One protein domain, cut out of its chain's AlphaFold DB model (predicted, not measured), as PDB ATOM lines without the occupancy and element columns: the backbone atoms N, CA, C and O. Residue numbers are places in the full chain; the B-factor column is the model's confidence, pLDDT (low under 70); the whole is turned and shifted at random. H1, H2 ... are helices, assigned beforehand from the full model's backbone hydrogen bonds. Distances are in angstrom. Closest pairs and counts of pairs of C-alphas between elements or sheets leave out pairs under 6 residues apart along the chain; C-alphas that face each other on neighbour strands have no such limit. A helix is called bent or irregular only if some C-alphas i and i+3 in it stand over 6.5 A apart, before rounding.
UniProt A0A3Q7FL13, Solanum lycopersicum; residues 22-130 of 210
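What this domain is: This is residues 22 to 130 of the 210 residues of a protein of Solanum lycopersicum (UniProt A0A3Q7FL13). What shape does the model have? At one end of an elongated body H2 packs between H3 and H7, and the long helix H4 starts beside them and runs out towards H5 at the far end. H6 crosses H4, residues 97 to 108 lead back from H5 to H6, and H1 lies at the end away from H5. What is it made of? The printed part has 109 residues with seven named helices, H1 to H7 in chain order, and no named strand: the class is all helix. How large is it? It is compact, with a radius of gyration of the C-alphas of 15.2 A, and spans 49 by 26 by 19 A.

How they stand to each other: Which helix is the hub? H4, residues 71 to 87, touches four others. With residues 75 to 79 alone it touches H6, residues 109 to 117, about perpendicular at 74 degrees; the closest C-alphas, Val 78 and Lys 112, are 6.7 A apart. It touches H3, residues 58 to 68, only at the corner, closest at C-alphas Phe 68 and Leu 74, 5.4 A. What else does H4 touch? It only just touches H2, residues 33 to 43, and H7, residues 119 to 129, with 3 pairs of C-alphas within 8 A each; the closest are Asp 38 and Leu 71, 5.3 A, and Leu 75 and Ala 119, 6.9 A. How does H2 stand? It touches H3 at a steep tilt of 57 degrees, opposite ways, with C-alphas Leu 39 and Ala 61 closest at 5.7 A. It touches H7 at a steep tilt of 48 degrees, opposite ways, with C-alphas Ser 41 and Lys 126 closest at 4.5 A. What of the rest? H1, residues 22 to 28, and H5, residues 90 to 96, touch no helix. Every O i to N i+4 pair is within hydrogen-bond range in H1, H3, H4, H6 and H7, against 4 of 7 in H2 and 1 of 3 in H5, where 2 of 4 O i to N i+3 pairs are.

Where its parts are: Where are the anchor points? H1 begins at C-alpha 22, (-40.164, 96.013, 20.319), and H7 ends at C-alpha 129, (-41.063, 96.243, 42.878). How long are the longer helices? H4 measures 24.6 A from first to last C-alpha, H2 15.5 A, H7 15.4 A and H3 15.2 A. Which are irregular? H2 and H5 only just are: C-alphas 34 and 37 are 6.9 A apart, and C-alphas 91 and 94 are 6.8 A apart.

The domain as a whole: Which links are long? H2 to H3 and H5 to H6 are; the printed part has no cut. Where is confidence low? Residues 81 to 107 are under 70.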
ATOM      1  N   GLU A  22     -41.190  95.471  21.216       88.19
ATOM      2  CA  GLU A  22     -40.164  96.013  20.319       88.19
ATOM      3  C   GLU A  22     -39.430  97.174  20.995       88.19
ATOM      4  O   GLU A  22     -38.213  97.125  21.154       88.19
ATOM      5  N   GLU A  23     -40.173  98.137  21.544       89.44
ATOM      6  CA  GLU A  23     -39.618  99.261  22.299       89.44
ATOM      7  C   GLU A  23     -38.912  98.794  23.583       89.44
ATOM      8  O   GLU A  23     -37.885  99.352  23.984       89.44
ATOM      9  N   PHE A  24     -39.421  97.732  24.225       90.75
ATOM     10  CA  PHE A  24     -38.738  97.100  25.354       90.75
ATOM     11  C   PHE A  24     -37.363  96.559  24.944       90.75
ATOM     12  O   PHE A  24     -36.377  96.809  25.638       90.75
ATOM     13  N   ALA A  25     -37.284  95.843  23.821       89.44
ATOM     14  CA  ALA A  25     -36.032  95.286  23.322       89.44
ATOM     15  C   ALA A  25     -35.042  96.380  22.888       89.44
ATOM     16  O   ALA A  25     -33.844  96.249  23.128       89.44
ATOM     17  N   GLU A  26     -35.517  97.486  22.314       90.19
ATOM     18  CA  GLU A  26     -34.664  98.635  21.986       90.19
ATOM     19  C   GLU A  26     -34.048  99.271  23.236       90.19
ATOM     20  O   GLU A  26     -32.861  99.606  23.255       90.19
ATOM     21  N   LYS A  27     -34.843  99.418  24.301       88.69
ATOM     22  CA  LYS A  27     -34.420 100.110  25.522       88.69
ATOM     23  C   LYS A  27     -33.590  99.237  26.461       88.69
ATOM     24  O   LYS A  27     -32.627  99.719  27.056       88.69
ATOM     25  N   TYR A  28     -33.963  97.969  26.612       90.56
ATOM     26  CA  TYR A  28     -33.378  97.047  27.591       90.56
ATOM     27  C   TYR A  28     -32.591  95.902  26.946       90.56
ATOM     28  O   TYR A  28     -32.038  95.053  27.644       90.56
ATOM     29  N   GLY A  29     -32.488  95.879  25.617       88.62
ATOM     30  CA  GLY A  29     -31.724  94.881  24.882       88.62
ATOM     31  C   GLY A  29     -32.332  93.484  24.995       88.62
ATOM     32  O   GLY A  29     -33.527  93.279  24.811       88.62
ATOM     33  N   GLY A  30     -31.485  92.497  25.296       87.31
ATOM     34  CA  GLY A  30     -31.870  91.083  25.371       87.31
ATOM     35  C   GLY A  30     -32.569  90.658  26.666       87.31
ATOM     36  O   GLY A  30     -32.734  89.457  26.890       87.31
ATOM     37  N   LEU A  31     -32.929  91.600  27.540       92.62
ATOM     38  CA  LEU A  31     -33.664  91.291  28.765       92.62
ATOM     39  C   LEU A  31     -35.083  90.820  28.431       92.62
ATOM     40  O   LEU A  31     -35.688  91.223  27.441       92.62
ATOM     41  N   LYS A  32     -35.639  89.970  29.294       91.00
ATOM     42  CA  LYS A  32     -37.060  89.612  29.258       91.00
ATOM     43  C   LYS A  32     -37.855  90.533  30.186       91.00
ATOM     44  O   LYS A  32     -37.336  90.884  31.246       91.00
ATOM     45  N   PRO A  33     -39.138  90.819  29.894       89.81
ATOM     46  CA  PRO A  33     -40.006  91.567  30.807       89.81
ATOM     47  C   PRO A  33     -40.055  90.981  32.225       89.81
ATOM     48  O   PRO A  33     -40.094  91.718  33.201       89.81
ATOM     49  N   SER A  34     -39.961  89.654  32.363       88.75
ATOM     50  CA  SER A  34     -39.917  88.982  33.670       88.75
ATOM     51  C   SER A  34     -38.677  89.318  34.507       88.75
ATOM     52  O   SER A  34     -38.707  89.140  35.715       88.75
ATOM     53  N   GLN A  35     -37.590  89.774  33.879       92.00
ATOM     54  CA  GLN A  35     -36.344  90.182  34.543       92.00
ATOM     55  C   GLN A  35     -36.335  91.676  34.883       92.00
ATOM     56  O   GLN A  35     -35.366  92.181  35.444       92.00
ATOM     57  N   PHE A  36     -37.393  92.407  34.519       91.56
ATOM     58  CA  PHE A  36     -37.473  93.837  34.775       91.56
ATOM     59  C   PHE A  36     -37.460  94.139  36.275       91.56
ATOM     60  O   PHE A  36     -36.839  95.103  36.700       91.56
ATOM     61  N   VAL A  37     -38.050  93.263  37.091       91.56
ATOM     62  CA  VAL A  37     -38.017  93.401  38.550       91.56
ATOM     63  C   VAL A  37     -36.594  93.294  39.113       91.56
ATOM     64  O   VAL A  37     -36.211  94.079  39.977       91.56
ATOM     65  N   ASP A  38     -35.774  92.383  38.578       93.56
ATOM     66  CA  ASP A  38     -34.363  92.264  38.953       93.56
ATOM     67  C   ASP A  38     -33.570  93.499  38.513       93.56
ATOM     68  O   ASP A  38     -32.697  93.973  39.237       93.56
ATOM     69  N   LEU A  39     -33.897  94.066  37.351       93.81
ATOM     70  CA  LEU A  39     -33.297  95.310  36.883       93.81
ATOM     71  C   LEU A  39     -33.627  96.472  37.831       93.81
ATOM     72  O   LEU A  39     -32.708  97.123  38.332       93.81
ATOM     73  N   THR A  40     -34.913  96.694  38.114       91.31
ATOM     74  CA  THR A  40     -35.399  97.770  38.990       91.31
ATOM     75  C   THR A  40     -34.851  97.639  40.406       91.31
ATOM     76  O   THR A  40     -34.523  98.645  41.022       91.31
ATOM     77  N   SER A  41     -34.641  96.418  40.902       93.00
ATOM     78  CA  SER A  41     -34.026  96.191  42.216       93.00
ATOM     79  C   SER A  41     -32.611  96.773  42.351       93.00
ATOM     80  O   SER A  41     -32.204  97.179  43.438       93.00
ATOM     81  N   LEU A  42     -31.868  96.852  41.240       92.94
ATOM     82  CA  LEU A  42     -30.516  97.405  41.202       92.94
ATOM     83  C   LEU A  42     -30.515  98.919  40.978       92.94
ATOM     84  O   LEU A  42     -29.747  99.620  41.627       92.94
ATOM     85  N   MET A  43     -31.349  99.426  40.068       92.00
ATOM     86  CA  MET A  43     -31.382 100.860  39.725       92.00
ATOM     87  C   MET A  43     -32.272 101.703  40.655       92.00
ATOM     88  O   MET A  43     -32.070 102.913  40.777       92.00
ATOM     89  N   GLY A  44     -33.231 101.069  41.329       89.31
ATOM     90  CA  GLY A  44     -34.301 101.716  42.081       89.31
ATOM     91  C   GLY A  44     -35.422 102.267  41.193       89.31
ATOM     92  O   GLY A  44     -35.321 102.313  39.967       89.31
ATOM     93  N   ASP A  45     -36.485 102.743  41.834       88.75
ATOM     94  CA  ASP A  45     -37.579 103.469  41.193       88.75
ATOM     95  C   ASP A  45     -37.839 104.783  41.935       88.75
ATOM     96  O   ASP A  45     -38.325 104.814  43.065       88.75
ATOM     97  N   LYS A  46     -37.519 105.905  41.289       82.06
ATOM     98  CA  LYS A  46     -37.718 107.237  41.878       82.06
ATOM     99  C   LYS A  46     -39.192 107.604  42.020       82.06
ATOM    100  O   LYS A  46     -39.515 108.381  42.914       82.06
ATOM    101  N   SER A  47     -40.050 107.100  41.139       78.62
ATOM    102  CA  SER A  47     -41.485 107.397  41.152       78.62
ATOM    103  C   SER A  47     -42.144 106.762  42.371       78.62
ATOM    104  O   SER A  47     -42.932 107.418  43.048       78.62
ATOM    105  N   ASP A  48     -41.721 105.538  42.695       81.69
ATOM    106  CA  ASP A  48     -42.222 104.759  43.831       81.69
ATOM    107  C   ASP A  48     -41.366 104.913  45.099       81.69
ATOM    108  O   ASP A  48     -41.602 104.250  46.108       81.69
ATOM    109  N   ASN A  49     -40.380 105.819  45.079       84.56
ATOM    110  CA  ASN A  49     -39.436 106.047  46.178       84.56
ATOM    111  C   ASN A  49     -38.707 104.759  46.625       84.56
ATOM    112  O   ASN A  49     -38.379 104.586  47.802       84.56
ATOM    113  N   ILE A  50     -38.445 103.859  45.676       85.81
ATOM    114  CA  ILE A  50     -37.686 102.626  45.866       85.81
ATOM    115  C   ILE A  50     -36.201 102.942  45.624       85.81
ATOM    116  O   ILE A  50     -35.820 103.318  44.512       85.81
ATOM    117  N   PRO A  51     -35.329 102.818  46.636       88.12
ATOM    118  CA  PRO A  51     -33.901 103.062  46.469       88.12
ATOM    119  C   PRO A  51     -33.231 101.961  45.631       88.12
ATOM    120  O   PRO A  51     -33.597 100.792  45.707       88.12
ATOM    121  N   GLY A  52     -32.224 102.338  44.844       88.69
ATOM    122  CA  GLY A  52     -31.348 101.405  44.130       88.69
ATOM    123  C   GLY A  52     -30.021 101.184  44.851       88.69
ATOM    124  O   GLY A  52     -29.700 101.885  45.814       88.69
ATOM    125  N   VAL A  53     -29.224 100.249  44.338       90.81
ATOM    126  CA  VAL A  53     -27.852 100.008  44.794       90.81
ATOM    127  C   VAL A  53     -26.973 101.204  44.446       90.81
ATOM    128  O   VAL A  53     -26.971 101.707  43.316       90.81
ATOM    129  N   HIS A  54     -26.183 101.665  45.411       88.06
ATOM    130  CA  HIS A  54     -25.360 102.846  45.236       88.06
ATOM    131  C   HIS A  54     -24.344 102.674  44.098       88.06
ATOM    132  O   HIS A  54     -23.560 101.732  44.060       88.06
ATOM    133  N   GLY A  55     -24.324 103.621  43.157       83.31
ATOM    134  CA  GLY A  55     -23.379 103.598  42.037       83.31
ATOM    135  C   GLY A  55     -23.745 102.637  40.901       83.31
ATOM    136  O   GLY A  55     -22.991 102.555  39.930       83.31
ATOM    137  N   ILE A  56     -24.902 101.966  40.967       88.19
ATOM    138  CA  ILE A  56     -25.435 101.155  39.867       88.19
ATOM    139  C   ILE A  56     -26.572 101.917  39.187       88.19
ATOM    140  O   ILE A  56     -27.650 102.092  39.739       88.19
ATOM    141  N   GLY A  57     -26.311 102.387  37.969       86.19
ATOM    142  CA  GLY A  57     -27.328 102.980  37.095       86.19
ATOM    143  C   GLY A  57     -27.799 102.013  36.009       86.19
ATOM    144  O   GLY A  57     -27.229 100.932  35.846       86.19
ATOM    145  N   ASP A  58     -28.775 102.450  35.216       88.81
ATOM    146  CA  ASP A  58     -29.493 101.662  34.201       88.81
ATOM    147  C   ASP A  58     -28.567 100.818  33.315       88.81
ATOM    148  O   ASP A  58     -28.765  99.617  33.163       88.81
ATOM    149  N   VAL A  59     -27.500 101.417  32.779       89.00
ATOM    150  CA  VAL A  59     -26.556 100.733  31.879       89.00
ATOM    151  C   VAL A  59     -25.876  99.547  32.565       89.00
ATOM    152  O   VAL A  59     -25.799  98.458  31.996       89.00
ATOM    153  N   HIS A  60     -25.389  99.745  33.791       89.81
ATOM    154  CA  HIS A  60     -24.707  98.693  34.542       89.81
ATOM    155  C   HIS A  60     -25.699  97.635  35.023       89.81
ATOM    156  O   HIS A  60     -25.403  96.447  34.937       89.81
ATOM    157  N   ALA A  61     -26.888  98.048  35.466       90.88
ATOM    158  CA  ALA A  61     -27.948  97.138  35.875       90.88
ATOM    159  C   ALA A  61     -28.378  96.222  34.709       90.88
ATOM    160  O   ALA A  61     -28.433  95.006  34.879       90.88
ATOM    161  N   ILE A  62     -28.568  96.771  33.501       92.50
ATOM    162  CA  ILE A  62     -28.882  95.991  32.291       92.50
ATOM    163  C   ILE A  62     -27.775  94.974  32.005       92.50
ATOM    164  O   ILE A  62     -28.063  93.799  31.792       92.50
ATOM    165  N   GLN A  63     -26.506  95.390  32.031       90.50
ATOM    166  CA  GLN A  63     -25.375  94.488  31.780       90.50
ATOM    167  C   GLN A  63     -25.279  93.362  32.817       90.50
ATOM    168  O   GLN A  63     -25.001  92.213  32.466       90.50
ATOM    169  N   LEU A  64     -25.513  93.686  34.089       90.56
ATOM    170  CA  LEU A  64     -25.516  92.731  35.190       90.56
ATOM    171  C   LEU A  64     -26.633  91.701  35.017       90.56
ATOM    172  O   LEU A  64     -26.361  90.503  34.988       90.56
ATOM    173  N   ILE A  65     -27.873  92.139  34.818       93.62
ATOM    174  CA  ILE A  65     -29.009  91.223  34.675       93.62
ATOM    175  C   ILE A  65     -28.940  90.430  33.366       93.62
ATOM    176  O   ILE A  65     -29.240  89.238  33.363       93.62
ATOM    177  N   ALA A  66     -28.446  91.020  32.274       90.50
ATOM    178  CA  ALA A  66     -28.187  90.283  31.036       90.50
ATOM    179  C   ALA A  66     -27.191  89.131  31.245       90.50
ATOM    180  O   ALA A  66     -27.325  88.072  30.632       90.50
ATOM    181  N   LYS A  67     -26.190  89.330  32.109       88.25
ATOM    182  CA  LYS A  67     -25.125  88.355  32.358       88.25
ATOM    183  C   LYS A  67     -25.499  87.297  33.396       88.25
ATOM    184  O   LYS A  67     -25.180  86.129  33.207       88.25
ATOM    185  N   PHE A  68     -26.116  87.708  34.498       89.19
ATOM    186  CA  PHE A  68     -26.385  86.845  35.651       89.19
ATOM    187  C   PHE A  68     -27.830  86.340  35.695       89.19
ATOM    188  O   PHE A  68     -28.133  85.394  36.418       89.19
ATOM    189  N   GLY A  69     -28.725  86.916  34.896       89.62
ATOM    190  CA  GLY A  69     -30.109  86.482  34.752       89.62
ATOM    191  C   GLY A  69     -31.032  86.979  35.864       89.62
ATOM    192  O   GLY A  69     -32.076  87.544  35.552       89.62
ATOM    193  N   THR A  70     -30.657  86.783  37.128       93.00
ATOM    194  CA  THR A  70     -31.444  87.153  38.318       93.00
ATOM    195  C   THR A  70     -30.587  87.905  39.330       93.00
ATOM    196  O   THR A  70     -29.359  87.756  39.338       93.00
ATOM    197  N   LEU A  71     -31.230  88.692  40.199       92.50
ATOM    198  CA  LEU A  71     -30.557  89.352  41.316       92.50
ATOM    199  C   LEU A  71     -29.900  88.328  42.252       92.50
ATOM    200  O   LEU A  71     -28.758  88.516  42.663       92.50
ATOM    201  N   GLU A  72     -30.587  87.227  42.565       92.50
ATOM    202  CA  GLU A  72     -30.087  86.212  43.496       92.50
ATOM    203  C   GLU A  72     -28.793  85.579  42.983       92.50
ATOM    204  O   GLU A  72     -27.810  85.513  43.718       92.50
ATOM    205  N   ASN A  73     -28.759  85.187  41.704       89.19
ATOM    206  CA  ASN A  73     -27.563  84.601  41.104       89.19
ATOM    207  C   ASN A  73     -26.398  85.605  41.040       89.19
ATOM    208  O   ASN A  73     -25.240  85.229  41.217       89.19
ATOM    209  N   LEU A  74     -26.688  86.890  40.803       88.50
ATOM    210  CA  LEU A  74     -25.679  87.948  40.853       88.50
ATOM    211  C   LEU A  74     -25.055  88.060  42.250       88.50
ATOM    212  O   LEU A  74     -23.828  88.040  42.367       88.50
ATOM    213  N   LEU A  75     -25.883  88.178  43.290       87.06
ATOM    214  CA  LEU A  75     -25.414  88.333  44.668       87.06
ATOM    215  C   LEU A  75     -24.637  87.096  45.134       87.06
ATOM    216  O   LEU A  75     -23.542  87.237  45.676       87.06
ATOM    217  N   GLU A  76     -25.128  85.894  44.819       84.75
ATOM    218  CA  GLU A  76     -24.446  84.639  45.146       84.75
ATOM    219  C   GLU A  76     -23.057  84.558  44.487       84.75
ATOM    220  O   GLU A  76     -22.064  84.248  45.149       84.75
ATOM    221  N   CYS A  77     -22.943  84.914  43.202       82.88
ATOM    222  CA  CYS A  77     -21.650  84.958  42.516       82.88
ATOM    223  C   CYS A  77     -20.685  85.961  43.170       82.88
ATOM    224  O   CYS A  77     -19.484  85.705  43.276       82.88
ATOM    225  N   VAL A  78     -21.184  87.123  43.595       79.88
ATOM    226  CA  VAL A  78     -20.366  88.171  44.215       79.88
ATOM    227  C   VAL A  78     -19.827  87.730  45.582       79.88
ATOM    228  O   VAL A  78     -18.633  87.932  45.850       79.88
ATOM    229  N   GLU A  79     -20.663  87.087  46.401       76.31
ATOM    230  CA  GLU A  79     -20.298  86.527  47.708       76.31
ATOM    231  C   GLU A  79     -19.287  85.382  47.583       76.31
ATOM    232  O   GLU A  79     -18.239  85.414  48.234       76.31
ATOM    233  N   GLN A  80     -19.522  84.418  46.682       70.75
ATOM    234  CA  GLN A  80     -18.618  83.280  46.466       70.75
ATOM    235  C   GLN A  80     -17.198  83.726  46.084       70.75
ATOM    236  O   GLN A  80     -16.207  83.205  46.607       70.75
ATOM    237  N   VAL A  81     -17.077  84.736  45.214       66.00
ATOM    238  CA  VAL A  81     -15.772  85.292  44.828       66.00
ATOM    239  C   VAL A  81     -15.077  85.958  46.017       66.00
ATOM    240  O   VAL A  81     -13.850  85.936  46.094       66.00
ATOM    241  N   GLU A  82     -15.822  86.594  46.926       62.91
ATOM    242  CA  GLU A  82     -15.237  87.218  48.116       62.91
ATOM    243  C   GLU A  82     -14.765  86.171  49.132       62.91
ATOM    244  O   GLU A  82     -13.627  86.248  49.599       62.91
ATOM    245  N   GLU A  83     -15.560  85.126  49.385       59.53
ATOM    246  CA  GLU A  83     -15.156  84.010  50.246       59.53
ATOM    247  C   GLU A  83     -13.893  83.305  49.738       59.53
ATOM    248  O   GLU A  83     -12.978  83.021  50.516       59.53
ATOM    249  N   GLU A  84     -13.806  83.029  48.433       59.72
ATOM    250  CA  GLU A  84     -12.640  82.352  47.861       59.72
ATOM    251  C   GLU A  84     -11.376  83.231  47.919       59.72
ATOM    252  O   GLU A  84     -10.263  82.721  48.082       59.72
ATOM    253  N   ARG A  85     -11.536  84.562  47.850       57.84
ATOM    254  CA  ARG A  85     -10.441  85.520  48.044       57.84
ATOM    255  C   ARG A  85      -9.969  85.527  49.495       57.84
ATOM    256  O   ARG A  85      -8.769  85.434  49.723       57.84
ATOM    257  N   ILE A  86     -10.893  85.600  50.456       57.59
ATOM    258  CA  ILE A  86     -10.594  85.640  51.898       57.59
ATOM    259  C   ILE A  86      -9.927  84.337  52.363       57.59
ATOM    260  O   ILE A  86      -8.993  84.379  53.166       57.59
ATOM    261  N   ARG A  87     -10.344  83.183  51.821       54.69
ATOM    262  CA  ARG A  87      -9.717  81.876  52.095       54.69
ATOM    263  C   ARG A  87      -8.276  81.771  51.567       54.69
ATOM    264  O   ARG A  87      -7.502  80.978  52.098       54.69
ATOM    265  N   LYS A  88      -7.893  82.564  50.559       53.69
ATOM    266  CA  LYS A  88      -6.518  82.663  50.035       53.69
ATOM    267  C   LYS A  88      -5.764  83.797  50.757       53.69
ATOM    268  O   LYS A  88      -5.656  84.900  50.238       53.69
ATOM    269  N   ASP A  89      -5.250  83.504  51.952       49.31
ATOM    270  CA  ASP A  89      -4.360  84.330  52.796       49.31
ATOM    271  C   ASP A  89      -4.713  85.826  52.987       49.31
ATOM    272  O   ASP A  89      -4.426  86.709  52.171       49.31
ATOM    273  N   VAL A  90      -5.172  86.143  54.205       51.59
ATOM    274  CA  VAL A  90      -5.432  87.499  54.737       51.59
ATOM    275  C   VAL A  90      -4.218  88.442  54.631       51.59
ATOM    276  O   VAL A  90      -4.375  89.664  54.573       51.59
ATOM    277  N   HIS A  91      -2.997  87.906  54.532       44.06
ATOM    278  CA  HIS A  91      -1.764  88.690  54.414       44.06
ATOM    279  C   HIS A  91      -1.457  89.150  52.971       44.06
ATOM    280  O   HIS A  91      -0.767  90.150  52.771       44.06
ATOM    281  N   THR A  92      -1.987  88.476  51.945       51.06
ATOM    282  CA  THR A  92      -1.709  88.793  50.527       51.06
ATOM    283  C   THR A  92      -2.780  89.705  49.913       51.06
ATOM    284  O   THR A  92      -2.511  90.449  48.967       51.06
ATOM    285  N   LEU A  93      -3.989  89.720  50.489       45.06
ATOM    286  CA  LEU A  93      -5.157  90.450  49.982       45.06
ATOM    287  C   LEU A  93      -4.977  91.971  49.927       45.06
ATOM    288  O   LEU A  93      -5.327  92.583  48.918       45.06
ATOM    289  N   LYS A  94      -4.357  92.580  50.948       42.28
ATOM    290  CA  LYS A  94      -4.107  94.035  50.973       42.28
ATOM    291  C   LYS A  94      -3.186  94.504  49.840       42.28
ATOM    292  O   LYS A  94      -3.344  95.618  49.354       42.28
ATOM    293  N   GLN A  95      -2.261  93.656  49.387       46.53
ATOM    294  CA  GLN A  95      -1.357  93.958  48.271       46.53
ATOM    295  C   GLN A  95      -1.944  93.540  46.909       46.53
ATOM    296  O   GLN A  95      -1.623  94.139  45.883       46.53
ATOM    297  N   ALA A  96      -2.846  92.550  46.880       45.81
ATOM    298  CA  ALA A  96      -3.497  92.065  45.662       45.81
ATOM    299  C   ALA A  96      -4.659  92.954  45.180       45.81
ATOM    300  O   ALA A  96      -4.915  92.997  43.978       45.81
ATOM    301  N   ILE A  97      -5.347  93.674  46.079       49.78
ATOM    302  CA  ILE A  97      -6.408  94.637  45.716       49.78
ATOM    303  C   ILE A  97      -5.844  95.821  44.906       49.78
ATOM    304  O   ILE A  97      -6.541  96.349  44.048       49.78
ATOM    305  N   ALA A  98      -4.568  96.173  45.100       45.84
ATOM    306  CA  ALA A  98      -3.907  97.259  44.373       45.84
ATOM    307  C   ALA A  98      -3.158  96.819  43.095       45.84
ATOM    308  O   ALA A  98      -2.719  97.677  42.336       45.84
ATOM    309  N   SER A  99      -2.961  95.511  42.855       43.81
ATOM    310  CA  SER A  99      -1.992  95.037  41.843       43.81
ATOM    311  C   SER A  99      -2.454  93.932  40.887       43.81
ATOM    312  O   SER A  99      -1.707  93.613  39.963       43.81
ATOM    313  N   ARG A 100      -3.643  93.331  41.044       45.19
ATOM    314  CA  ARG A 100      -4.070  92.234  40.152       45.19
ATOM    315  C   ARG A 100      -5.359  92.517  39.397       45.19
ATOM    316  O   ARG A 100      -6.434  92.593  39.981       45.19
ATOM    317  N   ASN A 101      -5.194  92.557  38.075       41.91
ATOM    318  CA  ASN A 101      -6.219  92.403  37.053       41.91
ATOM    319  C   ASN A 101      -7.290  91.371  37.446       41.91
ATOM    320  O   ASN A 101      -7.017  90.179  37.567       41.91
ATOM    321  N   SER A 102      -8.503  91.886  37.611       45.06
ATOM    322  CA  SER A 102      -9.845  91.394  37.275       45.06
ATOM    323  C   SER A 102     -10.007  90.033  36.568       45.06
ATOM    324  O   SER A 102     -10.680  89.952  35.544       45.06
ATOM    325  N   GLN A 103      -9.476  88.933  37.101       44.88
ATOM    326  CA  GLN A 103      -9.754  87.583  36.584       44.88
ATOM    327  C   GLN A 103     -10.424  86.695  37.631       44.88
ATOM    328  O   GLN A 103      -9.838  85.759  38.163       44.88
ATOM    329  N   SER A 104     -11.692  86.996  37.898       47.03
ATOM    330  CA  SER A 104     -12.626  85.979  38.392       47.03
ATOM    331  C   SER A 104     -14.045  86.184  37.854       47.03
ATOM    332  O   SER A 104     -14.680  85.195  37.535       47.03
ATOM    333  N   PHE A 105     -14.508  87.412  37.579       56.38
ATOM    334  CA  PHE A 105     -15.813  87.601  36.913       56.38
ATOM    335  C   PHE A 105     -15.905  88.796  35.950       56.38
ATOM    336  O   PHE A 105     -16.976  89.058  35.408       56.38
ATOM    337  N   GLY A 106     -14.811  89.522  35.687       60.69
ATOM    338  CA  GLY A 106     -14.829  90.719  34.830       60.69
ATOM    339  C   GLY A 106     -15.746  91.838  35.343       60.69
ATOM    340  O   GLY A 106     -16.159  92.681  34.554       60.69
ATOM    341  N   LEU A 107     -16.108  91.813  36.631       68.00
ATOM    342  CA  LEU A 107     -16.917  92.845  37.266       68.00
ATOM    343  C   LEU A 107     -16.008  93.922  37.864       68.00
ATOM    344  O   LEU A 107     -14.974  93.593  38.452       68.00
ATOM    345  N   ASP A 108     -16.390  95.188  37.696       75.50
ATOM    346  CA  ASP A 108     -15.658  96.322  38.258       75.50
ATOM    347  C   ASP A 108     -15.564  96.186  39.796       75.50
ATOM    348  O   ASP A 108     -16.583  95.919  40.445       75.50
ATOM    349  N   PRO A 109     -14.371  96.349  40.403       73.75
ATOM    350  CA  PRO A 109     -14.207  96.289  41.854       73.75
ATOM    351  C   PRO A 109     -15.138  97.229  42.629       73.75
ATOM    352  O   PRO A 109     -15.600  96.861  43.706       73.75
ATOM    353  N   PHE A 110     -15.438  98.413  42.091       76.44
ATOM    354  CA  PHE A 110     -16.352  99.375  42.699       76.44
ATOM    355  C   PHE A 110     -17.790  98.848  42.719       76.44
ATOM    356  O   PHE A 110     -18.433  98.861  43.766       76.44
ATOM    357  N   LEU A 111     -18.261  98.293  41.595       80.12
ATOM    358  CA  LEU A 111     -19.586  97.667  41.513       80.12
ATOM    359  C   LEU A 111     -19.695  96.472  42.460       80.12
ATOM    360  O   LEU A 111     -20.730  96.266  43.082       80.12
ATOM    361  N   LYS A 112     -18.613  95.698  42.608       79.88
ATOM    362  CA  LYS A 112     -18.582  94.573  43.544       79.88
ATOM    363  C   LYS A 112     -18.764  95.033  44.994       79.88
ATOM    364  O   LYS A 112     -19.537  94.428  45.727       79.88
ATOM    365  N   VAL A 113     -18.058  96.089  45.403       80.31
ATOM    366  CA  VAL A 113     -18.175  96.651  46.758       80.31
ATOM    367  C   VAL A 113     -19.583  97.187  47.007       80.31
ATOM    368  O   VAL A 113     -20.142  96.903  48.060       80.31
ATOM    369  N   ALA A 114     -20.167  97.889  46.034       83.06
ATOM    370  CA  ALA A 114     -21.537  98.388  46.128       83.06
ATOM    371  C   ALA A 114     -22.575  97.260  46.266       83.06
ATOM    372  O   ALA A 114     -23.446  97.319  47.126       83.06
ATOM    373  N   LEU A 115     -22.456  96.193  45.466       85.50
ATOM    374  CA  LEU A 115     -23.361  95.040  45.553       85.50
ATOM    375  C   LEU A 115     -23.262  94.321  46.900       85.50
ATOM    376  O   LEU A 115     -24.272  93.846  47.402       85.50
ATOM    377  N   LEU A 116     -22.064  94.244  47.487       84.00
ATOM    378  CA  LEU A 116     -21.868  93.646  48.810       84.00
ATOM    379  C   LEU A 116     -22.421  94.527  49.935       84.00
ATOM    380  O   LEU A 116     -22.975  93.995  50.893       84.00
ATOM    381  N   SER A 117     -22.260  95.852  49.852       83.38
ATOM    382  CA  SER A 117     -22.763  96.759  50.892       83.38
ATOM    383  C   SER A 117     -24.285  96.851  50.890       83.38
ATOM    384  O   SER A 117     -24.892  96.918  51.958       83.38
ATOM    385  N   ASP A 118     -24.886  96.813  49.702       89.31
ATOM    386  CA  ASP A 118     -26.304  97.100  49.497       89.31
ATOM    387  C   ASP A 118     -27.096  95.840  49.096       89.31
ATOM    388  O   ASP A 118     -28.205  95.944  48.574       89.31
ATOM    389  N   ALA A 119     -26.560  94.637  49.339       88.19
ATOM    390  CA  ALA A 119     -27.205  93.372  48.973       88.19
ATOM    391  C   ALA A 119     -28.631  93.258  49.540       88.19
ATOM    392  O   ALA A 119     -29.575  92.945  48.817       88.19
ATOM    393  N   GLU A 120     -28.803  93.574  50.827       88.56
ATOM    394  CA  GLU A 120     -30.112  93.555  51.489       88.56
ATOM    395  C   GLU A 120     -31.049  94.641  50.949       88.56
ATOM    396  O   GLU A 120     -32.246  94.409  50.802       88.56
ATOM    397  N   LEU A 121     -30.508  95.809  50.590       90.38
ATOM    398  CA  LEU A 121     -31.287  96.875  49.967       90.38
ATOM    399  C   LEU A 121     -31.843  96.416  48.619       90.38
ATOM    400  O   LEU A 121     -33.030  96.587  48.368       90.38
ATOM    401  N   ALA A 122     -31.015  95.780  47.789       90.19
ATOM    402  CA  ALA A 122     -31.444  95.256  46.496       90.19
ATOM    403  C   ALA A 122     -32.553  94.205  46.651       90.19
ATOM    404  O   ALA A 122     -33.534  94.233  45.912       90.19
ATOM    405  N   ARG A 123     -32.445  93.309  47.643       91.25
ATOM    406  CA  ARG A 123     -33.487  92.308  47.942       91.25
ATOM    407  C   ARG A 123     -34.808  92.963  48.333       91.25
ATOM    408  O   ARG A 123     -35.842  92.638  47.762       91.25
ATOM    409  N   LEU A 124     -34.765  93.932  49.246       88.44
ATOM    410  CA  LEU A 124     -35.955  94.673  49.667       88.44
ATOM    411  C   LEU A 124     -36.570  95.466  48.509       88.44
ATOM    412  O   LEU A 124     -37.785  95.457  48.330       88.44
ATOM    413  N   SER A 125     -35.745  96.118  47.693       90.06
ATOM    414  CA  SER A 125     -36.205  96.852  46.514       90.06
ATOM    415  C   SER A 125     -36.835  95.929  45.476       90.06
ATOM    416  O   SER A 125     -37.830  96.305  44.859       90.06
ATOM    417  N   LYS A 126     -36.313  94.708  45.317       90.75
ATOM    418  CA  LYS A 126     -36.943  93.677  44.491       90.75
ATOM    419  C   LYS A 126     -38.332  93.337  45.020       90.75
ATOM    420  O   LYS A 126     -39.283  93.411  44.253       90.75
ATOM    421  N   ASP A 127     -38.458  93.031  46.309       87.31
ATOM    422  CA  ASP A 127     -39.742  92.678  46.926       87.31
ATOM    423  C   ASP A 127     -40.786  93.795  46.782       87.31
ATOM    424  O   ASP A 127     -41.953  93.521  46.507       87.31
ATOM    425  N   LEU A 128     -40.361  95.055  46.912       85.12
ATOM    426  CA  LEU A 128     -41.218  96.229  46.724       85.12
ATOM    427  C   LEU A 128     -41.651  96.427  45.265       85.12
ATOM    428  O   LEU A 128     -42.771  96.864  45.018       85.12
ATOM    429  N   ALA A 129     -40.783  96.106  44.306       85.00
ATOM    430  CA  ALA A 129     -41.063  96.243  42.878       85.00
ATOM    431  C   ALA A 129     -41.909  95.087  42.308       85.00
ATOM    432  O   ALA A 129     -42.363  95.160  41.162       85.00
ATOM    433  N   ILE A 130     -42.126  94.005  43.068       83.25
ATOM    434  CA  ILE A 130     -42.992  92.904  42.638       83.25
ATOM    435  C   ILE A 130     -44.450  93.369  42.681       83.25
ATOM    436  O   ILE A 130     -45.072  93.487  43.737       83.25
TER     437      ILE A 130